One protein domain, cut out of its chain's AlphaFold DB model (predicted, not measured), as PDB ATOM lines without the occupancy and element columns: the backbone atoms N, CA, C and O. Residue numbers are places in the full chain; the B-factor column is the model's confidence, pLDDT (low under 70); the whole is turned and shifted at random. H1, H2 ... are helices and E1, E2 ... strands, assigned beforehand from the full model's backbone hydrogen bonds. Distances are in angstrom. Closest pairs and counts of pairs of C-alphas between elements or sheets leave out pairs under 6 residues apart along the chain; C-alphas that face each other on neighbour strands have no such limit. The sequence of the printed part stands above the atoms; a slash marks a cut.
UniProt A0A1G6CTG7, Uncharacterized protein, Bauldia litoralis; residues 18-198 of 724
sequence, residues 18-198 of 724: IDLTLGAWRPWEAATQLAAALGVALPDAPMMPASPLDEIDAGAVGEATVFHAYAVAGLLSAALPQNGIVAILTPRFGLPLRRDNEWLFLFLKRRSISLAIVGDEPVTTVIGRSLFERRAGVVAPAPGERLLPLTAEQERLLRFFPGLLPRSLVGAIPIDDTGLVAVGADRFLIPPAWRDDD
ATOM      1  N   ILE A  18     187.778 191.747 245.880       91.94
ATOM      2  CA  ILE A  18     187.474 192.965 246.627       91.94
ATOM      3  C   ILE A  18     187.577 192.628 248.115       91.94
ATOM      4  O   ILE A  18     186.878 191.733 248.593       91.94
ATOM      5  N   ASP A  19     188.438 193.339 248.839       91.75
ATOM      6  CA  ASP A  19     188.589 193.244 250.288       91.75
ATOM      7  C   ASP A  19     187.765 194.326 250.993       91.75
ATOM      8  O   ASP A  19     188.137 195.501 250.998       91.75
ATOM      9  N   LEU A  20     186.649 193.917 251.605       92.94
ATOM     10  CA  LEU A  20     185.850 194.749 252.504       92.94
ATOM     11  C   LEU A  20     185.895 194.230 253.946       92.94
ATOM     12  O   LEU A  20     185.053 194.627 254.742       92.94
ATOM     13  N   THR A  21     186.854 193.366 254.304       89.88
ATOM     14  CA  THR A  21     186.917 192.683 255.612       89.88
ATOM     15  C   THR A  21     186.873 193.666 256.784       89.88
ATOM     16  O   THR A  21     186.144 193.452 257.751       89.88
ATOM     17  N   LEU A  22     187.614 194.773 256.669       89.25
ATOM     18  CA  LEU A  22     187.632 195.876 257.637       89.25
ATOM     19  C   LEU A  22     186.683 197.020 257.256       89.25
ATOM     20  O   LEU A  22     186.848 198.131 257.742       89.25
ATOM     21  N   GLY A  23     185.684 196.773 256.407       91.19
ATOM     22  CA  GLY A  23     184.757 197.780 255.892       91.19
ATOM     23  C   GLY A  23     185.342 198.644 254.769       91.19
ATOM     24  O   GLY A  23     186.523 198.563 254.436       91.19
ATOM     25  N   ALA A  24     184.490 199.483 254.175       93.25
ATOM     26  CA  ALA A  24     184.897 200.498 253.204       93.25
ATOM     27  C   ALA A  24     185.116 201.849 253.900       93.25
ATOM     28  O   ALA A  24     184.230 202.318 254.623       93.25
ATOM     29  N   TRP A  25     186.277 202.461 253.643       93.31
ATOM     30  CA  TRP A  25     186.720 203.728 254.254       93.31
ATOM     31  C   TRP A  25     187.085 204.807 253.234       93.31
ATOM     32  O   TRP A  25     187.526 205.891 253.605       93.31
ATOM     33  N   ARG A  26     186.840 204.535 251.951       92.06
ATOM     34  CA  ARG A  26     186.876 205.516 250.868       92.06
ATOM     35  C   ARG A  26     185.547 205.510 250.120       92.06
ATOM     36  O   ARG A  26     184.854 204.487 250.136       92.06
ATOM     37  N   PRO A  27     185.215 206.607 249.424       90.75
ATOM     38  CA  PRO A  27     184.124 206.597 248.467       90.75
ATOM     39  C   PRO A  27     184.389 205.520 247.415       90.75
ATOM     40  O   PRO A  27     185.491 205.454 246.867       90.75
ATOM     41  N   TRP A  28     183.391 204.688 247.123       91.94
ATOM     42  CA  TRP A  28     183.452 203.722 246.025       91.94
ATOM     43  C   TRP A  28     184.605 202.715 246.147       91.94
ATOM     44  O   TRP A  28     185.201 202.313 245.144       91.94
ATOM     45  N   GLU A  29     184.936 202.299 247.374       93.81
ATOM     46  CA  GLU A  29     186.056 201.393 247.669       93.81
ATOM     47  C   GLU A  29     186.017 200.123 246.799       93.81
ATOM     48  O   GLU A  29     187.006 199.790 246.146       93.81
ATOM     49  N   ALA A  30     184.862 199.454 246.696       95.12
ATOM     50  CA  ALA A  30     184.728 198.234 245.901       95.12
ATOM     51  C   ALA A  30     184.973 198.473 244.402       95.12
ATOM     52  O   ALA A  30     185.621 197.659 243.741       95.12
ATOM     53  N   ALA A  31     184.491 199.600 243.868       95.38
ATOM     54  CA  ALA A  31     184.742 199.980 242.482       95.38
ATOM     55  C   ALA A  31     186.227 200.256 242.255       95.38
ATOM     56  O   ALA A  31     186.792 199.753 241.290       95.38
ATOM     57  N   THR A  32     186.859 201.012 243.154       92.88
ATOM     58  CA  THR A  32     188.278 201.387 243.067       92.88
ATOM     59  C   THR A  32     189.178 200.155 243.076       92.88
ATOM     60  O   THR A  32     190.085 200.039 242.251       92.88
ATOM     61  N   GLN A  33     188.906 199.205 243.972       93.12
ATOM     62  CA  GLN A  33     189.650 197.951 244.051       93.12
ATOM     63  C   GLN A  33     189.477 197.099 242.786       93.12
ATOM     64  O   GLN A  33     190.462 196.609 242.231       93.12
ATOM     65  N   LEU A  34     188.243 196.960 242.291       93.50
ATOM     66  CA  LEU A  34     187.966 196.182 241.083       93.50
ATOM     67  C   LEU A  34     188.554 196.840 239.824       93.50
ATOM     68  O   LEU A  34     189.099 196.152 238.966       93.50
ATOM     69  N   ALA A  35     188.498 198.165 239.725       93.69
ATOM     70  CA  ALA A  35     189.080 198.927 238.627       93.69
ATOM     71  C   ALA A  35     190.601 198.762 238.559       93.69
ATOM     72  O   ALA A  35     191.138 198.483 237.488       93.69
ATOM     73  N   ALA A  36     191.279 198.841 239.707       88.69
ATOM     74  CA  ALA A  36     192.713 198.588 239.822       88.69
ATOM     75  C   ALA A  36     193.082 197.153 239.402       88.69
ATOM     76  O   ALA A  36     194.017 196.945 238.626       88.69
ATOM     77  N   ALA A  37     192.289 196.160 239.827       87.62
ATOM     78  CA  ALA A  37     192.472 194.764 239.427       87.62
ATOM     79  C   ALA A  37     192.360 194.560 237.904       87.62
ATOM     80  O   ALA A  37     193.062 193.720 237.340       87.62
ATOM     81  N   LEU A  38     191.481 195.325 237.249       89.81
ATOM     82  CA  LEU A  38     191.174 195.218 235.820       89.81
ATOM     83  C   LEU A  38     191.967 196.200 234.940       89.81
ATOM     84  O   LEU A  38     191.875 196.120 233.717       89.81
ATOM     85  N   GLY A  39     192.728 197.129 235.529       90.75
ATOM     86  CA  GLY A  39     193.412 198.197 234.794       90.75
ATOM     87  C   GLY A  39     192.455 199.191 234.122       90.75
ATOM     88  O   GLY A  39     192.757 199.708 233.048       90.75
ATOM     89  N   VAL A  40     191.288 199.434 234.723       93.50
ATOM     90  CA  VAL A  40     190.241 200.324 234.197       93.50
ATOM     91  C   VAL A  40     190.299 201.672 234.914       93.50
ATOM     92  O   VAL A  40     190.353 201.723 236.138       93.50
ATOM     93  N   ALA A  41     190.246 202.773 234.166       94.25
ATOM     94  CA  ALA A  41     190.080 204.102 234.749       94.25
ATOM     95  C   ALA A  41     188.608 204.337 235.115       94.25
ATOM     96  O   ALA A  41     187.716 204.128 234.287       94.25
ATOM     97  N   LEU A  42     188.356 204.774 236.349       93.56
ATOM     98  CA  LEU A  42     187.017 205.153 236.790       93.56
ATOM     99  C   LEU A  42     186.722 206.619 236.446       93.56
ATOM    100  O   LEU A  42     187.640 207.438 236.468       93.56
ATOM    101  N   PRO A  43     185.458 206.961 236.140       93.31
ATOM    102  CA  PRO A  43     185.028 208.349 236.076       93.31
ATOM    103  C   PRO A  43     185.107 208.996 237.463       93.31
ATOM    104  O   PRO A  43     185.040 208.302 238.480       93.31
ATOM    105  N   ASP A  44     185.179 210.324 237.501       89.81
ATOM    106  CA  ASP A  44     185.128 211.067 238.757       89.81
ATOM    107  C   ASP A  44     183.802 210.816 239.490       89.81
ATOM    108  O   ASP A  44     182.725 210.716 238.884       89.81
ATOM    109  N   ALA A  45     183.886 210.700 240.816       86.75
ATOM    110  CA  ALA A  45     182.707 210.601 241.662       86.75
ATOM    111  C   ALA A  45     181.897 211.907 241.585       86.75
ATOM    112  O   ALA A  45     182.483 212.995 241.556       86.75
ATOM    113  N   PRO A  46     180.555 211.834 241.566       85.31
ATOM    114  CA  PRO A  46     179.735 213.031 241.588       85.31
ATOM    115  C   PRO A  46     179.969 213.785 242.897       85.31
ATOM    116  O   PRO A  46     179.946 213.195 243.979       85.31
ATOM    117  N   MET A  47     180.164 215.097 242.798       87.06
ATOM    118  CA  MET A  47     180.182 215.952 243.977       87.06
ATOM    119  C   MET A  47     178.760 216.137 244.496       87.06
ATOM    120  O   MET A  47     177.838 216.419 243.728       87.06
ATOM    121  N   MET A  48     178.587 216.004 245.807       86.94
ATOM    122  CA  MET A  48     177.314 216.308 246.443       86.94
ATOM    123  C   MET A  48     177.029 217.819 246.390       86.94
ATOM    124  O   MET A  48     177.962 218.621 246.488       86.94
ATOM    125  N   PRO A  49     175.753 218.223 246.250       85.69
ATOM    126  CA  PRO A  49     175.363 219.631 246.205       85.69
ATOM    127  C   PRO A  49     175.878 220.387 247.433       85.69
ATOM    128  O   PRO A  49     175.693 219.917 248.553       85.69
ATOM    129  N   ALA A  50     176.505 221.552 247.253       84.44
ATOM    130  CA  ALA A  50     177.159 222.287 248.340       84.44
ATOM    131  C   ALA A  50     176.167 223.054 249.232       84.44
ATOM    132  O   ALA A  50     176.427 223.255 250.419       84.44
ATOM    133  N   SER A  51     175.020 223.450 248.678       86.69
ATOM    134  CA  SER A  51     173.966 224.192 249.373       86.69
ATOM    135  C   SER A  51     172.594 223.503 249.268       86.69
ATOM    136  O   SER A  51     172.376 222.700 248.359       86.69
ATOM    137  N   PRO A  52     171.628 223.843 250.145       85.25
ATOM    138  CA  PRO A  52     170.245 223.367 250.033       85.25
ATOM    139  C   PRO A  52     169.542 223.785 248.732       85.25
ATOM    140  O   PRO A  52     168.627 223.109 248.274       85.25
ATOM    141  N   LEU A  53     169.953 224.900 248.121       88.38
ATOM    142  CA  LEU A  53     169.414 225.318 246.826       88.38
ATOM    143  C   LEU A  53     169.899 224.391 245.708       88.38
ATOM    144  O   LEU A  53     169.103 224.005 244.857       88.38
ATOM    145  N   ASP A  54     171.168 223.967 245.742       87.38
ATOM    146  CA  ASP A  54     171.715 222.999 244.779       87.38
ATOM    147  C   ASP A  54     171.002 221.632 244.865       87.38
ATOM    148  O   ASP A  54     170.897 220.923 243.864       87.38
ATOM    149  N   GLU A  55     170.467 221.264 246.038       87.00
ATOM    150  CA  GLU A  55     169.689 220.027 246.218       87.00
ATOM    151  C   GLU A  55     168.396 220.008 245.394       87.00
ATOM    152  O   GLU A  55     167.952 218.928 245.008       87.00
ATOM    153  N   ILE A  56     167.803 221.171 245.094       88.12
ATOM    154  CA  ILE A  56     166.585 221.266 244.271       88.12
ATOM    155  C   ILE A  56     166.868 220.743 242.858       88.12
ATOM    156  O   ILE A  56     166.077 219.981 242.306       88.12
ATOM    157  N   ASP A  57     168.008 221.125 242.284       88.06
ATOM    158  CA  ASP A  57     168.416 220.685 240.948       88.06
ATOM    159  C   ASP A  57     168.895 219.234 240.962       88.06
ATOM    160  O   ASP A  57     168.441 218.428 240.149       88.06
ATOM    161  N   ALA A  58     169.745 218.873 241.930       86.25
ATOM    162  CA  ALA A  58     170.232 217.502 242.068       86.25
ATOM    163  C   ALA A  58     169.075 216.502 242.245       86.25
ATOM    164  O   ALA A  58     169.050 215.456 241.599       86.25
ATOM    165  N   GLY A  59     168.079 216.847 243.068       84.50
ATOM    166  CA  GLY A  59     166.901 216.014 243.304       84.50
ATOM    167  C   GLY A  59     166.016 215.833 242.069       84.50
ATOM    168  O   GLY A  59     165.417 214.770 241.923       84.50
ATOM    169  N   ALA A  60     165.965 216.824 241.175       85.88
ATOM    170  CA  ALA A  60     165.158 216.785 239.954       85.88
ATOM    171  C   ALA A  60     165.781 215.909 238.850       85.88
ATOM    172  O   ALA A  60     165.060 215.268 238.086       85.88
ATOM    173  N   VAL A  61     167.115 215.833 238.780       87.75
ATOM    174  CA  VAL A  61     167.824 214.949 237.832       87.75
ATOM    175  C   VAL A  61     167.736 213.484 238.267       87.75
ATOM    176  O   VAL A  61     167.531 212.597 237.434       87.75
ATOM    177  N   GLY A  62     167.877 213.230 239.569       89.50
ATOM    178  CA  GLY A  62     167.876 211.898 240.166       89.50
ATOM    179  C   GLY A  62     169.080 211.661 241.077       89.50
ATOM    180  O   GLY A  62     169.936 212.522 241.263       89.50
ATOM    181  N   GLU A  63     169.164 210.475 241.678       90.06
ATOM    182  CA  GLU A  63     170.207 210.182 242.669       90.06
ATOM    183  C   GLU A  63     171.579 209.959 242.000       90.06
ATOM    184  O   GLU A  63     171.848 208.904 241.421       90.06
ATOM    185  N   ALA A  64     172.468 210.955 242.102       90.25
ATOM    186  CA  ALA A  64     173.780 210.969 241.443       90.25
ATOM    187  C   ALA A  64     174.653 209.748 241.787       90.25
ATOM    188  O   ALA A  64     175.293 209.173 240.905       90.25
ATOM    189  N   THR A  65     174.625 209.304 243.044       89.88
ATOM    190  CA  THR A  65     175.292 208.079 243.512       89.88
ATOM    191  C   THR A  65     174.832 206.860 242.707       89.88
ATOM    192  O   THR A  65     175.648 206.075 242.230       89.88
ATOM    193  N   VAL A  66     173.530 206.717 242.451       92.62
ATOM    194  CA  VAL A  66     172.988 205.585 241.685       92.62
ATOM    195  C   VAL A  66     173.411 205.651 240.216       92.62
ATOM    196  O   VAL A  66     173.820 204.632 239.652       92.62
ATOM    197  N   PHE A  67     173.375 206.839 239.599       93.00
ATOM    198  CA  PHE A  67     173.875 207.037 238.233       93.00
ATOM    199  C   PHE A  67     175.359 206.682 238.103       93.00
ATOM    200  O   PHE A  67     175.740 205.955 237.182       93.00
ATOM    201  N   HIS A  68     176.186 207.142 239.044       93.94
ATOM    202  CA  HIS A  68     177.613 206.848 239.057       93.94
ATOM    203  C   HIS A  68     177.873 205.345 239.209       93.94
ATOM    204  O   HIS A  68     178.585 204.761 238.393       93.94
ATOM    205  N   ALA A  69     177.212 204.683 240.165       94.88
ATOM    206  CA  ALA A  69     177.307 203.235 240.348       94.88
ATOM    207  C   ALA A  69     176.916 202.461 239.076       94.88
ATOM    208  O   ALA A  69     177.570 201.486 238.705       94.88
ATOM    209  N   TYR A  70     175.860 202.901 238.384       95.00
ATOM    210  CA  TYR A  70     175.405 202.283 237.141       95.00
ATOM    211  C   TYR A  70     176.412 202.437 235.997       95.00
ATOM    212  O   TYR A  70     176.647 201.462 235.270       95.00
ATOM    213  N   ALA A  71     177.002 203.626 235.848       94.38
ATOM    214  CA  ALA A  71     178.024 203.916 234.844       94.38
ATOM    215  C   ALA A  71     179.306 203.112 235.105       94.38
ATOM    216  O   ALA A  71     179.795 202.413 234.214       94.38
ATOM    217  N   VAL A  72     179.790 203.124 236.350       96.38
ATOM    218  CA  VAL A  72     180.962 202.360 236.796       96.38
ATOM    219  C   VAL A  72     180.756 200.860 236.597       96.38
ATOM    220  O   VAL A  72     181.617 200.192 236.029       96.38
ATOM    221  N   ALA A  73     179.596 200.316 236.980       96.19
ATOM    222  CA  ALA A  73     179.282 198.909 236.741       96.19
ATOM    223  C   ALA A  73     179.299 198.554 235.246       96.19
ATOM    224  O   ALA A  73     179.719 197.456 234.889       96.19
ATOM    225  N   GLY A  74     178.870 199.472 234.370       94.50
ATOM    226  CA  GLY A  74     178.976 199.315 232.919       94.50
ATOM    227  C   GLY A  74     180.424 199.145 232.464       94.50
ATOM    228  O   GLY A  74     180.744 198.136 231.836       94.50
ATOM    229  N   LEU A  75     181.299 200.075 232.856       95.69
ATOM    230  CA  LEU A  75     182.729 200.037 232.529       95.69
ATOM    231  C   LEU A  75     183.411 198.765 233.050       95.69
ATOM    232  O   LEU A  75     184.085 198.071 232.294       95.69
ATOM    233  N   LEU A  76     183.188 198.421 234.322       95.44
ATOM    234  CA  LEU A  76     183.811 197.251 234.945       95.44
ATOM    235  C   LEU A  76     183.301 195.941 234.336       95.44
ATOM    236  O   LEU A  76     184.092 195.040 234.073       95.44
ATOM    237  N   SER A  77     181.999 195.836 234.049       94.50
ATOM    238  CA  SER A  77     181.434 194.640 233.409       94.50
ATOM    239  C   SER A  77     181.977 194.400 232.000       94.50
ATOM    240  O   SER A  77     182.141 193.248 231.616       94.50
ATOM    241  N   ALA A  78     182.291 195.464 231.255       93.44
ATOM    242  CA  ALA A  78     182.873 195.358 229.920       93.44
ATOM    243  C   ALA A  78     184.334 194.877 229.950       93.44
ATOM    244  O   ALA A  78     184.803 194.299 228.972       93.44
ATOM    245  N   ALA A  79     185.045 195.103 231.060       93.25
ATOM    246  CA  ALA A  79     186.422 194.645 231.247       93.25
ATOM    247  C   ALA A  79     186.511 193.237 231.867       93.25
ATOM    248  O   ALA A  79     187.561 192.598 231.823       93.25
ATOM    249  N   LEU A  80     185.414 192.745 232.450       90.88
ATOM    250  CA  LEU A  80     185.310 191.389 232.976       90.88
ATOM    251  C   LEU A  80     185.026 190.377 231.850       90.88
ATOM    252  O   LEU A  80     184.346 190.698 230.875       90.88
ATOM    253  N   PRO A  81     185.491 189.121 231.981       85.00
ATOM    254  CA  PRO A  81     185.109 188.063 231.053       85.00
ATOM    255  C   PRO A  81     183.591 187.812 231.094       85.00
ATOM    256  O   PRO A  81     182.935 188.060 232.109       85.00
ATOM    257  N   GLN A  82     183.023 187.275 230.008       78.38
ATOM    258  CA  GLN A  82     181.614 186.864 229.985       78.38
ATOM    259  C   GLN A  82     181.340 185.852 231.110       78.38
ATOM    260  O   GLN A  82     182.038 184.846 231.224       78.38
ATOM    261  N   ASN A  83     180.320 186.118 231.933       77.94
ATOM    262  CA  ASN A  83     180.030 185.380 233.172       77.94
ATOM    263  C   ASN A  83     181.164 185.446 234.216       77.94
ATOM    264  O   ASN A  83     181.379 184.498 234.975       77.94
ATOM    265  N   GLY A  84     181.904 186.558 234.237       84.44
ATOM    266  CA  GLY A  84     182.978 186.806 235.187       84.44
ATOM    267  C   GLY A  84     182.515 186.667 236.635       84.44
ATOM    268  O   GLY A  84     181.375 186.986 236.984       84.44
ATOM    269  N   ILE A  85     183.419 186.170 237.473       88.94
ATOM    270  CA  ILE A  85     183.202 185.998 238.907       88.94
ATOM    271  C   ILE A  85     184.076 187.017 239.622       88.94
ATOM    272  O   ILE A  85     185.276 187.087 239.362       88.94
ATOM    273  N   VAL A  86     183.473 187.775 240.529       91.19
ATOM    274  CA  VAL A  86     184.168 188.679 241.444       91.19
ATOM    275  C   VAL A  86     184.076 188.083 242.841       91.19
ATOM    276  O   VAL A  86     182.975 187.792 243.316       91.19
ATOM    277  N   ALA A  87     185.224 187.872 243.482       90.06
ATOM    278  CA  ALA A  87     185.293 187.411 244.862       90.06
ATOM    279  C   ALA A  87     185.193 188.609 245.815       90.06
ATOM    280  O   ALA A  87     185.924 189.585 245.668       90.06
ATOM    281  N   ILE A  88     184.292 188.539 246.791       92.38
ATOM    282  CA  ILE A  88     184.030 189.622 247.743       92.38
ATOM    283  C   ILE A  88     184.290 189.096 249.145       92.38
ATOM    284  O   ILE A  88     183.533 188.266 249.651       92.38
ATOM    285  N   LEU A  89     185.349 189.592 249.774       91.00
ATOM    286  CA  LEU A  89     185.605 189.361 251.187       91.00
ATOM    287  C   LEU A  89     184.699 190.308 251.966       91.00
ATOM    288  O   LEU A  89     184.823 191.529 251.851       91.00
ATOM    289  N   THR A  90     183.728 189.747 252.679       89.44
ATOM    290  CA  THR A  90     182.630 190.530 253.248       89.44
ATOM    291  C   THR A  90     183.056 191.288 254.508       89.44
ATOM    292  O   THR A  90     183.974 190.849 255.209       89.44
ATOM    293  N   PRO A  91     182.395 192.421 254.827       90.25
ATOM    294  CA  PRO A  91     182.610 193.117 256.093       90.25
ATOM    295  C   PRO A  91     182.474 192.193 257.302       90.25
ATOM    296  O   PRO A  91     181.490 191.462 257.430       90.25
ATOM    297  N   ARG A  92     183.463 192.238 258.201       86.06
ATOM    298  CA  ARG A  92     183.469 191.514 259.481       86.06
ATOM    299  C   ARG A  92     183.234 192.478 260.647       86.06
ATOM    300  O   ARG A  92     183.105 193.687 260.474       86.06
ATOM    301  N   PHE A  93     183.156 191.930 261.860       82.44
ATOM    302  CA  PHE A  93     183.167 192.700 263.119       82.44
ATOM    303  C   PHE A  93     181.978 193.654 263.305       82.44
ATOM    304  O   PHE A  93     182.078 194.666 263.995       82.44
ATOM    305  N   GLY A  94     180.839 193.328 262.689       83.44
ATOM    306  CA  GLY A  94     179.641 194.168 262.728       83.44
ATOM    307  C   GLY A  94     179.746 195.441 261.885       83.44
ATOM    308  O   GLY A  94     178.889 196.313 262.013       83.44
ATOM    309  N   LEU A  95     180.771 195.564 261.032       88.12
ATOM    310  CA  LEU A  95     180.875 196.664 260.081       88.12
ATOM    311  C   LEU A  95     179.835 196.492 258.961       88.12
ATOM    312  O   LEU A  95     179.637 195.376 258.475       88.12
ATOM    313  N   PRO A  96     179.157 197.571 258.536       91.06
ATOM    314  CA  PRO A  96     178.131 197.481 257.508       91.06
ATOM    315  C   PRO A  96     178.740 197.404 256.105       91.06
ATOM    316  O   PRO A  96     179.811 197.955 255.830       91.06
ATOM    317  N   LEU A  97     177.998 196.797 255.180       92.38
ATOM    318  CA  LEU A  97     178.207 197.047 253.760       92.38
ATOM    319  C   LEU A  97     177.674 198.452 253.442       92.38
ATOM    320  O   LEU A  97     176.518 198.754 253.717       92.38
ATOM    321  N   ARG A  98     178.534 199.328 252.916       92.56
ATOM    322  CA  ARG A  98     178.172 200.726 252.629       92.56
ATOM    323  C   ARG A  98     177.277 200.826 251.387       92.56
ATOM    324  O   ARG A  98     177.442 200.050 250.440       92.56
ATOM    325  N   ARG A  99     176.361 201.802 251.378       90.75
ATOM    326  CA  ARG A  99     175.322 201.984 250.343       90.75
ATOM    327  C   ARG A  99     175.873 202.141 248.923       90.75
ATOM    328  O   ARG A  99     175.300 201.604 247.979       90.75
ATOM    329  N   ASP A 100     176.964 202.878 248.761       89.81
ATOM    330  CA  ASP A 100     177.642 203.080 247.475       89.81
ATOM    331  C   ASP A 100     178.110 201.747 246.855       89.81
ATOM    332  O   ASP A 100     177.879 201.477 245.672       89.81
ATOM    333  N   ASN A 101     178.667 200.857 247.678       94.12
ATOM    334  CA  ASN A 101     179.094 199.522 247.265       94.12
ATOM    335  C   ASN A 101     177.902 198.585 246.992       94.12
ATOM    336  O   ASN A 101     177.949 197.808 246.036       94.12
ATOM    337  N   GLU A 102     176.810 198.680 247.766       93.50
ATOM    338  CA  GLU A 102     175.572 197.930 247.484       93.50
ATOM    339  C   GLU A 102     175.050 198.213 246.066       93.50
ATOM    340  O   GLU A 102     174.727 197.280 245.321       93.50
ATOM    341  N   TRP A 103     175.010 199.489 245.663       93.31
ATOM    342  CA  TRP A 103     174.550 199.886 244.331       93.31
ATOM    343  C   TRP A 103     175.417 199.315 243.210       93.31
ATOM    344  O   TRP A 103     174.890 198.776 242.232       93.31
ATOM    345  N   LEU A 104     176.742 199.382 243.361       95.38
ATOM    346  CA  LEU A 104     177.673 198.789 242.405       95.38
ATOM    347  C   LEU A 104     177.390 197.293 242.214       95.38
ATOM    348  O   LEU A 104     177.254 196.816 241.084       95.38
ATOM    349  N   PHE A 105     177.264 196.555 243.318       95.31
ATOM    350  CA  PHE A 105     177.024 195.117 243.293       95.31
ATOM    351  C   PHE A 105     175.680 194.763 242.649       95.31
ATOM    352  O   PHE A 105     175.621 193.849 241.821       95.31
ATOM    353  N   LEU A 106     174.616 195.526 242.915       93.12
ATOM    354  CA  LEU A 106     173.335 195.351 242.224       93.12
ATOM    355  C   LEU A 106     173.497 195.445 240.703       93.12
ATOM    356  O   LEU A 106     172.989 194.599 239.958       93.12
ATOM    357  N   PHE A 107     174.196 196.477 240.235       93.88
ATOM    358  CA  PHE A 107     174.340 196.750 238.810       93.88
ATOM    359  C   PHE A 107     175.313 195.808 238.099       93.88
ATOM    360  O   PHE A 107     175.107 195.535 236.913       93.88
ATOM    361  N   LEU A 108     176.316 195.268 238.795       93.88
ATOM    362  CA  LEU A 108     177.141 194.168 238.286       93.88
ATOM    363  C   LEU A 108     176.313 192.883 238.158       93.88
ATOM    364  O   LEU A 108     176.314 192.255 237.098       93.88
ATOM    365  N   LYS A 109     175.517 192.534 239.179       91.38
ATOM    366  CA  LYS A 109     174.655 191.341 239.147       91.38
ATOM    367  C   LYS A 109     173.642 191.388 237.999       91.38
ATOM    368  O   LYS A 109     173.427 190.382 237.328       91.38
ATOM    369  N   ARG A 110     173.052 192.559 237.725       88.56
ATOM    370  CA  ARG A 110     172.137 192.774 236.582       88.56
ATOM    371  C   ARG A 110     172.794 192.607 235.215       88.56
ATOM    372  O   ARG A 110     172.094 192.354 234.242       88.56
ATOM    373  N   ARG A 111     174.117 192.733 235.144       90.19
ATOM    374  CA  ARG A 111     174.916 192.479 233.941       90.19
ATOM    375  C   ARG A 111     175.464 191.050 233.901       90.19
ATOM    376  O   ARG A 111     176.454 190.788 233.229       90.19
ATOM    377  N   SER A 112     174.824 190.129 234.626       90.44
ATOM    378  CA  SER A 112     175.190 188.709 234.692       90.44
ATOM    379  C   SER A 112     176.597 188.446 235.240       90.44
ATOM    380  O   SER A 112     177.175 187.394 234.974       90.44
ATOM    381  N   ILE A 113     177.146 189.376 236.029       92.12
ATOM    382  CA  ILE A 113     178.382 189.146 236.778       92.12
ATOM    383  C   ILE A 113     178.046 188.389 238.062       92.12
ATOM    384  O   ILE A 113     177.118 188.736 238.801       92.12
ATOM    385  N   SER A 114     178.814 187.341 238.336       91.88
ATOM    386  CA  SER A 114     178.672 186.528 239.537       91.88
ATOM    387  C   SER A 114     179.449 187.136 240.700       91.88
ATOM    388  O   SER A 114     180.651 187.363 240.599       91.88
ATOM    389  N   LEU A 115     178.764 187.373 241.818       93.50
ATOM    390  CA  LEU A 115     179.338 187.969 243.025       93.50
ATOM    391  C   LEU A 115     179.490 186.893 244.104       93.50
ATOM    392  O   LEU A 115     178.536 186.583 244.820       93.50
ATOM    393  N   ALA A 116     180.675 186.288 244.172       92.06
ATOM    394  CA  ALA A 116     180.967 185.202 245.097       92.06
ATOM    395  C   ALA A 116     181.410 185.766 246.450       92.06
ATOM    396  O   ALA A 116     182.453 186.415 246.533       92.06
ATOM    397  N   ILE A 117     180.640 185.513 247.508       90.38
ATOM    398  CA  ILE A 117     181.012 185.966 248.854       90.38
ATOM    399  C   ILE A 117     181.968 185.012 249.546       90.38
ATOM    400  O   ILE A 117     181.861 183.790 249.437       90.38
ATOM    401  N   VAL A 118     182.856 185.618 250.322       86.69
ATOM    402  CA  VAL A 118     183.824 184.967 251.185       86.69
ATOM    403  C   VAL A 118     183.645 185.528 252.592       86.69
ATOM    404  O   VAL A 118     184.078 186.641 252.880       86.69
ATOM    405  N   GLY A 119     182.978 184.753 253.451       85.19
ATOM    406  CA  GLY A 119     182.595 185.158 254.805       85.19
ATOM    407  C   GLY A 119     181.088 185.073 255.040       85.19
ATOM    408  O   GLY A 119     180.356 184.424 254.281       85.19
ATOM    409  N   ASP A 120     180.634 185.722 256.110       86.69
ATOM    410  CA  ASP A 120     179.212 185.854 256.410       86.69
ATOM    411  C   ASP A 120     178.542 186.813 255.430       86.69
ATOM    412  O   ASP A 120     179.159 187.739 254.899       86.69
ATOM    413  N   GLU A 121     177.265 186.572 255.165       88.19
ATOM    414  CA  GLU A 121     176.506 187.412 254.254       88.19
ATOM    415  C   GLU A 121     176.187 188.759 254.922       88.19
ATOM    416  O   GLU A 121     175.569 188.770 255.991       88.19
ATOM    417  N   PRO A 122     176.594 189.898 254.327       88.88
ATOM    418  CA  PRO A 122     176.345 191.195 254.929       88.88
ATOM    419  C   PRO A 122     174.871 191.586 254.791       88.88
ATOM    420  O   PRO A 122     174.205 191.265 253.803       88.88
ATOM    421  N   VAL A 123     174.372 192.342 255.768       87.12
ATOM    422  CA  VAL A 123     173.039 192.950 255.695       87.12
ATOM    423  C   VAL A 123     173.031 193.994 254.576       87.12
ATOM    424  O   VAL A 123     173.885 194.877 254.555       87.12
ATOM    425  N   THR A 124     172.063 193.896 253.662       86.75
ATOM    426  CA  THR A 124     171.836 194.896 252.605       86.75
ATOM    427  C   THR A 124     170.736 195.855 253.038       86.75
ATOM    428  O   THR A 124     169.614 195.445 253.339       86.75
ATOM    429  N   THR A 125     171.060 197.142 253.100       80.88
ATOM    430  CA  THR A 125     170.171 198.192 253.615       80.88
ATOM    431  C   THR A 125     169.324 198.837 252.528       80.88
ATOM    432  O   THR A 125     168.240 199.341 252.807       80.88
ATOM    433  N   VAL A 126     169.794 198.819 251.281       79.88
ATOM    434  CA  VAL A 126     169.158 199.539 250.168       79.88
ATOM    435  C   VAL A 126     168.317 198.609 249.306       79.88
ATOM    436  O   VAL A 126     167.272 198.984 248.777       79.88
ATOM    437  N   ILE A 127     168.788 197.374 249.152       80.00
ATOM    438  CA  ILE A 127     168.224 196.411 248.204       80.00
ATOM    439  C   ILE A 127     167.237 195.465 248.896       80.00
ATOM    440  O   ILE A 127     166.321 194.959 248.246       80.00
ATOM    441  N   GLY A 128     167.416 195.227 250.201       77.94
ATOM    442  CA  GLY A 128     166.535 194.390 251.021       77.94
ATOM    443  C   GLY A 128     166.539 192.901 250.649       77.94
ATOM    444  O   GLY A 128     165.637 192.168 251.049       77.94
ATOM    445  N   ARG A 129     167.512 192.441 249.852       82.56
ATOM    446  CA  ARG A 129     167.689 191.030 249.471       82.56
ATOM    447  C   ARG A 129     169.144 190.724 249.130       82.56
ATOM    448  O   ARG A 129     169.892 191.608 248.721       82.56
ATOM    449  N   SER A 130     169.496 189.444 249.219       85.81
ATOM    450  CA  SER A 130     170.815 188.948 248.829       85.81
ATOM    451  C   SER A 130     171.152 189.256 247.369       85.81
ATOM    452  O   SER A 130     170.345 189.014 246.465       85.81
ATOM    453  N   LEU A 131     172.371 189.745 247.141       88.50
ATOM    454  CA  LEU A 131     172.991 189.876 245.818       88.50
ATOM    455  C   LEU A 131     174.013 188.774 245.528       88.50
ATOM    456  O   LEU A 131     174.520 188.664 244.406       88.50
ATOM    457  N   PHE A 132     174.341 187.994 246.550       90.44
ATOM    458  CA  PHE A 132     175.559 187.216 246.616       90.44
ATOM    459  C   PHE A 132     175.283 185.730 246.439       90.44
ATOM    460  O   PHE A 132     174.203 185.227 246.737       90.44
ATOM    461  N   GLU A 133     176.282 185.009 245.952       90.31
ATOM    462  CA  GLU A 133     176.231 183.557 245.830       90.31
ATOM    463  C   GLU A 133     177.411 182.914 246.558       90.31
ATOM    464  O   GLU A 133     178.525 183.439 246.565       90.31
ATOM    465  N   ARG A 134     177.175 181.753 247.173       84.81
ATOM    466  CA  ARG A 134     178.244 180.916 247.727       84.81
ATOM    467  C   ARG A 134     178.717 179.956 246.641       84.81
ATOM    468  O   ARG A 134     177.899 179.255 246.046       84.81
ATOM    469  N   ARG A 135     180.026 179.904 246.383       79.31
ATOM    470  CA  ARG A 135     180.621 179.015 245.372       79.31
ATOM    471  C   ARG A 135     181.609 178.037 245.991       79.31
ATOM    472  O   ARG A 135     182.475 178.424 246.769       79.31
ATOM    473  N   ALA A 136     181.514 176.772 245.586       66.62
ATOM    474  CA  ALA A 136     182.517 175.767 245.920       66.62
ATOM    475  C   ALA A 136     183.864 176.146 245.278       66.62
ATOM    476  O   ALA A 136     183.920 176.437 244.085       66.62
ATOM    477  N   GLY A 137     184.937 176.166 246.073       64.50
ATOM    478  CA  GLY A 137     186.286 176.529 245.617       64.50
ATOM    479  C   GLY A 137     186.642 178.016 245.728       64.50
ATOM    480  O   GLY A 137     187.800 178.363 245.525       64.50
ATOM    481  N   VAL A 138     185.695 178.884 246.102       63.41
ATOM    482  CA  VAL A 138     185.980 180.261 246.537       63.41
ATOM    483  C   VAL A 138     185.833 180.280 248.057       63.41
ATOM    484  O   VAL A 138     184.753 180.522 248.587       63.41
ATOM    485  N   VAL A 139     186.902 179.902 248.758       57.59
ATOM    486  CA  VAL A 139     186.915 179.752 250.220       57.59
ATOM    487  C   VAL A 139     188.031 180.630 250.774       57.59
ATOM    488  O   VAL A 139     189.150 180.583 250.264       57.59
ATOM    489  N   ALA A 140     187.737 181.442 251.791       52.53
ATOM    490  CA  ALA A 140     188.793 182.121 252.537       52.53
ATOM    491  C   ALA A 140     189.605 181.083 253.321       52.53
ATOM    492  O   ALA A 140     189.007 180.149 253.858       52.53
ATOM    493  N   PRO A 141     190.929 181.264 253.463       49.53
ATOM    494  CA  PRO A 141     191.656 180.586 254.531       49.53
ATOM    495  C   PRO A 141     190.982 180.903 255.873       49.53
ATOM    496  O   PRO A 141     190.489 182.021 256.075       49.53
ATOM    497  N   ALA A 142     190.904 179.917 256.767       48.50
ATOM    498  CA  ALA A 142     190.240 180.117 258.050       48.50
ATOM    499  C   ALA A 142     190.952 181.234 258.848       48.50
ATOM    500  O   ALA A 142     192.173 181.384 258.727       48.50
ATOM    501  N   PRO A 143     190.235 182.029 259.671       43.88
ATOM    502  CA  PRO A 143     190.876 182.994 260.563       43.88
ATOM    503  C   PRO A 143     191.984 182.315 261.387       43.88
ATOM    504  O   PRO A 143     191.754 181.269 261.993       43.88
ATOM    505  N   GLY A 144     193.197 182.879 261.368       47.94
ATOM    506  CA  GLY A 144     194.369 182.333 262.065       47.94
ATOM    507  C   GLY A 144     195.200 181.295 261.292       47.94
ATOM    508  O   GLY A 144     196.248 180.874 261.785       47.94
ATOM    509  N   GLU A 145     194.801 180.898 260.080       48.44
ATOM    510  CA  GLU A 145     195.587 179.992 259.234       48.44
ATOM    511  C   GLU A 145     196.757 180.749 258.570       48.44
ATOM    512  O   GLU A 145     196.631 181.367 257.511       48.44
ATOM    513  N   ARG A 146     197.918 180.763 259.238       54.88
ATOM    514  CA  ARG A 146     199.118 181.476 258.769       54.88
ATOM    515  C   ARG A 146     199.777 180.732 257.603       54.88
ATOM    516  O   ARG A 146     200.414 179.702 257.801       54.88
ATOM    517  N   LEU A 147     199.657 181.286 256.396       59.62
ATOM    518  CA  LEU A 147     200.218 180.701 255.168       59.62
ATOM    519  C   LEU A 147     201.747 180.868 255.053       59.62
ATOM    520  O   LEU A 147     202.404 180.011 254.470       59.62
ATOM    521  N   LEU A 148     202.318 181.934 255.633       66.00
ATOM    522  CA  LEU A 148     203.760 182.216 255.702       66.00
ATOM    523  C   LEU A 148     204.081 183.013 256.987       66.00
ATOM    524  O   LEU A 148     203.213 183.748 257.467       66.00
ATOM    525  N   PRO A 149     205.288 182.885 257.573       67.19
ATOM    526  CA  PRO A 149     205.687 183.681 258.732       67.19
ATOM    527  C   PRO A 149     205.971 185.137 258.327       67.19
ATOM    528  O   PRO A 149     206.874 185.391 257.536       67.19
ATOM    529  N   LEU A 150     205.219 186.083 258.895       72.25
ATOM    530  CA  LEU A 150     205.502 187.521 258.821       72.25
ATOM    531  C   LEU A 150     206.484 187.942 259.919       72.25
ATOM    532  O   LEU A 150     206.548 187.319 260.984       72.25
ATOM    533  N   THR A 151     207.209 189.041 259.705       80.44
ATOM    534  CA  THR A 151     207.869 189.731 260.821       80.44
ATOM    535  C   THR A 151     206.819 190.327 261.768       80.44
ATOM    536  O   THR A 151     205.717 190.685 261.352       80.44
ATOM    537  N   ALA A 152     207.159 190.482 263.053       78.88
ATOM    538  CA  ALA A 152     206.248 191.073 264.043       78.88
ATOM    539  C   ALA A 152     205.840 192.522 263.698       78.88
ATOM    540  O   ALA A 152     204.791 192.998 264.128       78.88
ATOM    541  N   GLU A 153     206.676 193.226 262.936       77.56
ATOM    542  CA  GLU A 153     206.396 194.572 262.443       77.56
ATOM    543  C   GLU A 153     205.405 194.546 261.272       77.56
ATOM    544  O   GLU A 153     204.400 195.249 261.318       77.56
ATOM    545  N   GLN A 154     205.599 193.664 260.284       79.00
ATOM    546  CA  GLN A 154     204.634 193.464 259.195       79.00
ATOM    547  C   GLN A 154     203.266 193.018 259.706       79.00
ATOM    548  O   GLN A 154     202.249 193.555 259.276       79.00
ATOM    549  N   GLU A 155     203.233 192.065 260.641       78.62
ATOM    550  CA  GLU A 155     201.989 191.602 261.259       78.62
ATOM    551  C   GLU A 155     201.250 192.769 261.931       78.62
ATOM    552  O   GLU A 155     200.051 192.955 261.720       78.62
ATOM    553  N   ARG A 156     201.981 193.625 262.659       77.69
ATOM    554  CA  ARG A 156     201.413 194.809 263.316       77.69
ATOM    555  C   ARG A 156     200.796 195.801 262.330       77.69
ATOM    556  O   ARG A 156     199.772 196.391 262.662       77.69
ATOM    557  N   LEU A 157     201.415 195.994 261.166       77.62
ATOM    558  CA  LEU A 157     200.994 196.973 260.161       77.62
ATOM    559  C   LEU A 157     199.848 196.453 259.280       77.62
ATOM    560  O   LEU A 157     198.867 197.155 259.039       77.62
ATOM    561  N   LEU A 158     199.951 195.214 258.797       83.12
ATOM    562  CA  LEU A 158     199.002 194.647 257.834       83.12
ATOM    563  C   LEU A 158     197.655 194.291 258.468       83.12
ATOM    564  O   LEU A 158     196.627 194.351 257.790       83.12
ATOM    565  N   ARG A 159     197.621 193.985 259.770       83.38
ATOM    566  CA  ARG A 159     196.370 193.623 260.454       83.38
ATOM    567  C   ARG A 159     195.316 194.732 260.459       83.38
ATOM    568  O   ARG A 159     194.133 194.410 260.459       83.38
ATOM    569  N   PHE A 160     195.722 196.006 260.381       83.50
ATOM    570  CA  PHE A 160     194.822 197.169 260.453       83.50
ATOM    571  C   PHE A 160     194.595 197.906 259.127       83.50
ATOM    572  O   PHE A 160     193.777 198.816 259.076       83.50
ATOM    573  N   PHE A 161     195.289 197.557 258.044       86.62
ATOM    574  CA  PHE A 161     195.186 198.317 256.791       86.62
ATOM    575  C   PHE A 161     193.869 198.037 256.030       86.62
ATOM    576  O   PHE A 161     193.766 196.970 255.436       86.62
ATOM    577  N   PRO A 162     192.850 198.909 255.956       88.56
ATOM    578  CA  PRO A 162     191.584 198.540 255.332       88.56
ATOM    579  C   PRO A 162     191.727 198.373 253.808       88.56
ATOM    580  O   PRO A 162     192.342 199.197 253.131       88.56
ATOM    581  N   GLY A 163     191.124 197.311 253.266       88.62
ATOM    582  CA  GLY A 163     191.087 197.046 251.826       88.62
ATOM    583  C   GLY A 163     192.410 196.565 251.221       88.62
ATOM    584  O   GLY A 163     193.261 195.990 251.903       88.62
ATOM    585  N   LEU A 164     192.570 196.785 249.910       87.12
ATOM    586  CA  LEU A 164     193.772 196.399 249.159       87.12
ATOM    587  C   LEU A 164     194.925 197.387 249.379       87.12
ATOM    588  O   LEU A 164     194.755 198.591 249.172       87.12
ATOM    589  N   LEU A 165     196.114 196.864 249.684       88.25
ATOM    590  CA  LEU A 165     197.340 197.631 249.900       88.25
ATOM    591  C   LEU A 165     197.908 198.154 248.567       88.25
ATOM    592  O   LEU A 165     198.268 197.346 247.705       88.25
ATOM    593  N   PRO A 166     198.031 199.479 248.369       88.94
ATOM    594  CA  PRO A 166     198.705 200.039 247.203       88.94
ATOM    595  C   PRO A 166     200.188 199.652 247.153       88.94
ATOM    596  O   PRO A 166     200.908 199.765 248.146       88.94
ATOM    597  N   ARG A 167     200.685 199.281 245.971       87.94
ATOM    598  CA  ARG A 167     202.106 198.977 245.739       87.94
ATOM    599  C   ARG A 167     203.017 200.157 246.035       87.94
ATOM    600  O   ARG A 167     204.142 199.945 246.454       87.94
ATOM    601  N   SER A 168     202.534 201.386 245.858       87.12
ATOM    602  CA  SER A 168     203.281 202.601 246.205       87.12
ATOM    603  C   SER A 168     203.593 202.713 247.699       87.12
ATOM    604  O   SER A 168     204.511 203.440 248.066       87.12
ATOM    605  N   LEU A 169     202.848 202.007 248.558       84.94
ATOM    606  CA  LEU A 169     203.128 201.928 249.992       84.94
ATOM    607  C   LEU A 169     204.091 200.778 250.330       84.94
ATOM    608  O   LEU A 169     204.805 200.853 251.330       84.94
ATOM    609  N   VAL A 170     204.168 199.746 249.483       80.62
ATOM    610  CA  VAL A 170     205.136 198.649 249.618       80.62
ATOM    611  C   VAL A 170     206.528 199.187 249.274       80.62
ATOM    612  O   VAL A 170     206.829 199.496 248.125       80.62
ATOM    613  N   GLY A 171     207.359 199.378 250.303       68.81
ATOM    614  CA  GLY A 171     208.673 200.028 250.223       68.81
ATOM    615  C   GLY A 171     208.745 201.416 250.872       68.81
ATOM    616  O   GLY A 171     209.835 201.851 251.237       68.81
ATOM    617  N   ALA A 172     207.608 202.090 251.084       69.75
ATOM    618  CA  ALA A 172     207.544 203.313 251.897       69.75
ATOM    619  C   ALA A 172     207.486 203.006 253.407       69.75
ATOM    620  O   ALA A 172     207.804 203.852 254.241       69.75
ATOM    621  N   ILE A 173     207.080 201.782 253.744       69.50
ATOM    622  CA  ILE A 173     206.941 201.225 255.092       69.50
ATOM    623  C   ILE A 173     207.696 199.879 255.113       69.50
ATOM    624  O   ILE A 173     207.845 199.287 254.039       69.50
ATOM    625  N   PRO A 174     208.186 199.381 256.270       70.62
ATOM    626  CA  PRO A 174     208.852 198.074 256.419       70.62
ATOM    627  C   PRO A 174     207.913 196.874 256.176       70.62
ATOM    628  O   PRO A 174     207.698 196.021 257.032       70.62
ATOM    629  N   ILE A 175     207.338 196.814 254.978       73.19
ATOM    630  CA  ILE A 175     206.508 195.739 254.452       73.19
ATOM    631  C   ILE A 175     207.190 195.255 253.173       73.19
ATOM    632  O   ILE A 175     207.257 196.000 252.195       73.19
ATOM    633  N   ASP A 176     207.706 194.024 253.180       77.75
ATOM    634  CA  ASP A 176     208.015 193.311 251.938       77.75
ATOM    635  C   ASP A 176     206.740 192.714 251.311       77.75
ATOM    636  O   ASP A 176     205.686 192.637 251.949       77.75
ATOM    637  N   ASP A 177     206.815 192.331 250.037       78.81
ATOM    638  CA  ASP A 177     205.693 191.747 249.297       78.81
ATOM    639  C   ASP A 177     205.508 190.240 249.550       78.81
ATOM    640  O   ASP A 177     204.637 189.605 248.945       78.81
ATOM    641  N   THR A 178     206.280 189.651 250.468       77.69
ATOM    642  CA  THR A 178     206.260 188.214 250.734       77.69
ATOM    643  C   THR A 178     204.908 187.806 251.313       77.69
ATOM    644  O   THR A 178     204.518 188.211 252.403       77.69
ATOM    645  N   GLY A 179     204.183 186.955 250.585       74.19
ATOM    646  CA  GLY A 179     202.878 186.428 251.002       74.19
ATOM    647  C   GLY A 179     201.686 187.353 250.737       74.19
ATOM    648  O   GLY A 179     200.550 186.943 250.972       74.19
ATOM    649  N   LEU A 180     201.916 188.554 250.201       82.44
ATOM    650  CA  LEU A 180     200.857 189.375 249.628       82.44
ATOM    651  C   LEU A 180     200.416 188.802 248.276       82.44
ATOM    652  O   LEU A 180     201.228 188.324 247.482       82.44
ATOM    653  N   VAL A 181     199.117 188.863 247.985       81.69
ATOM    654  CA  VAL A 181     198.579 188.373 246.710       81.69
ATOM    655  C   VAL A 181     198.430 189.553 245.760       81.69
ATOM    656  O   VAL A 181     197.663 190.471 246.029       81.69
ATOM    657  N   ALA A 182     199.161 189.559 244.645       81.19
ATOM    658  CA  ALA A 182     199.030 190.618 243.649       81.19
ATOM    659  C   ALA A 182     197.599 190.668 243.087       81.19
ATOM    660  O   ALA A 182     197.083 189.668 242.588       81.19
ATOM    661  N   VAL A 183     196.983 191.850 243.137       78.50
ATOM    662  CA  VAL A 183     195.678 192.128 242.531       78.50
ATOM    663  C   VAL A 183     195.873 193.266 241.541       78.50
ATOM    664  O   VAL A 183     196.012 194.424 241.924       78.50
ATOM    665  N   GLY A 184     195.942 192.924 240.257       77.75
ATOM    666  CA  GLY A 184     196.283 193.885 239.210       77.75
ATOM    667  C   GLY A 184     197.739 194.365 239.273       77.75
ATOM    668  O   GLY A 184     198.630 193.688 239.802       77.75
ATOM    669  N   ALA A 185     197.986 195.532 238.675       82.06
ATOM    670  CA  ALA A 185     199.330 196.072 238.469       82.06
ATOM    671  C   ALA A 185     199.866 196.891 239.653       82.06
ATOM    672  O   ALA A 185     201.081 197.020 239.794       82.06
ATOM    673  N   ASP A 186     198.989 197.438 240.493       85.00
ATOM    674  CA  ASP A 186     199.304 198.484 241.469       85.00
ATOM    675  C   ASP A 186     198.808 198.174 242.888       85.00
ATOM    676  O   ASP A 186     199.009 198.993 243.786       85.00
ATOM    677  N   ARG A 187     198.210 196.999 243.134       87.50
ATOM    678  CA  ARG A 187     197.684 196.625 244.453       87.50
ATOM    679  C   ARG A 187     198.022 195.200 244.879       87.50
ATOM    680  O   ARG A 187     198.360 194.329 244.072       87.50
ATOM    681  N   PHE A 188     197.905 194.989 246.183       87.06
ATOM    682  CA  PHE A 188     198.040 193.712 246.858       87.06
ATOM    683  C   PHE A 188     196.825 193.440 247.749       87.06
ATOM    684  O   PHE A 188     196.370 194.311 248.488       87.06
ATOM    685  N   LEU A 189     196.325 192.211 247.709       85.75
ATOM    686  CA  LEU A 189     195.408 191.673 248.701       85.75
ATOM    687  C   LEU A 189     196.208 191.191 249.910       85.75
ATOM    688  O   LEU A 189     197.134 190.385 249.777       85.75
ATOM    689  N   ILE A 190     195.803 191.669 251.084       85.38
ATOM    690  CA  ILE A 190     196.271 191.176 252.375       85.38
ATOM    691  C   ILE A 190     195.451 189.918 252.702       85.38
ATOM    692  O   ILE A 190     194.224 190.013 252.786       85.38
ATOM    693  N   PRO A 191     196.077 188.738 252.871       78.88
ATOM    694  CA  PRO A 191     195.368 187.526 253.265       78.88
ATOM    695  C   PRO A 191     194.474 187.749 254.500       78.88
ATOM    696  O   PRO A 191     194.956 188.266 255.509       78.88
ATOM    697  N   PRO A 192     193.196 187.316 254.486       74.94
ATOM    698  CA  PRO A 192     192.273 187.545 255.605       74.94
ATOM    699  C   PRO A 192     192.753 186.975 256.939       74.94
ATOM    700  O   PRO A 192     192.436 187.519 257.992       74.94
ATOM    701  N   ALA A 193     193.545 185.900 256.896       74.62
ATOM    702  CA  ALA A 193     194.139 185.273 258.071       74.62
ATOM    703  C   ALA A 193     195.186 186.152 258.785       74.62
ATOM    704  O   ALA A 193     195.616 185.801 259.878       74.62
ATOM    705  N   TRP A 194     195.610 187.267 258.177       79.06
ATOM    706  CA  TRP A 194     196.517 188.251 258.782       79.06
ATOM    707  C   TRP A 194     195.779 189.413 259.459       79.06
ATOM    708  O   TRP A 194     196.417 190.327 259.972       79.06
ATOM    709  N   ARG A 195     194.441 189.412 259.437       78.19
ATOM    710  CA  ARG A 195     193.601 190.396 260.127       78.19
ATOM    711  C   ARG A 195     193.289 189.904 261.538       78.19
ATOM    712  O   ARG A 195     192.953 188.732 261.708       78.19
ATOM    713  N   ASP A 196     193.339 190.807 262.512       68.31
ATOM    714  CA  ASP A 196     192.846 190.528 263.863       68.31
ATOM    715  C   ASP A 196     191.311 190.469 263.887       68.31
ATOM    716  O   ASP A 196     190.634 191.025 263.019       68.31
ATOM    717  N   ASP A 197     190.765 189.807 264.912       64.19
ATOM    718  CA  ASP A 197     189.319 189.714 265.129       64.19
ATOM    719  C   ASP A 197     188.704 190.973 265.792       64.19
ATOM    720  O   ASP A 197     187.484 191.051 265.955       64.19
ATOM    721  N   ASP A 198     189.523 191.964 266.177       71.19
ATOM    722  CA  ASP A 198     189.082 193.264 266.705       71.19
ATOM    723  C   ASP A 198     189.680 194.407 265.861       71.19
ATOM    724  O   ASP A 198     190.901 194.560 265.815       71.19
TER     725      ASP A 198
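This is residues 18 to 198 of the 724 residues of an uncharacterized protein of Bauldia litoralis (UniProt A0A1G6CTG7). Little regular structure here: a core of three helices, H1, H3 and H4, has the parallel sheet E1 E2 beside H4 and the small antiparallel hairpin E3 E4 beside H1; residues 50 to 56 stick out at one end, with loops and H5 at the other. The printed part has 181 residues, 71 in named elements, ordered H1 H2 H3 E1 H4 E2 H5 E3 E4. It is mixed and compact, radius of gyration of the C-alphas 17.4 A, spanning 55 by 37 by 31 A.

Look first at E1, residues 85 to 89, parallel to E2, residues 114 to 118; N 88 and O 116, 2.8 A apart, are within hydrogen-bond range. With H4, residues 99 to 110, they form a right-handed strand-helix-strand unit, parallel neighbours with a helix between. H4 touches H3, residues 64 to 79, at a steep tilt of 45 degrees; the closest C-alphas, Ala 69 and Leu 104, are 4.9 A apart. H1, residues 29 to 38, touches H3's residues 72 to 79 alone, closest at C-alphas 38 and 79, 6.6 A. In hairpin E3, residues 181 to 183, and E4, residues 187 to 189, N 189 and O 181 are 2.8 A apart. H2, residues 52 to 61, and H5, residues 152 to 158, touch no helix. Every O i to N i+4 pair is within hydrogen-bond range in H1, H3, H4 and H5, and 4 of 6 in H2.

Find C-alpha 29 at (186.056, 201.393, 247.669), where H1 begins; H3 runs 23.0 A from first to last C-alpha, and E4 ends at C-alpha 189 at (195.408, 191.673, 248.701).

The printed part has no cut; H1 to H2, E2 to H5 and H5 to E3 are long links. Look for pLDDT under 70 at residues 136 to 149, 171 to 173 and 196 to 197.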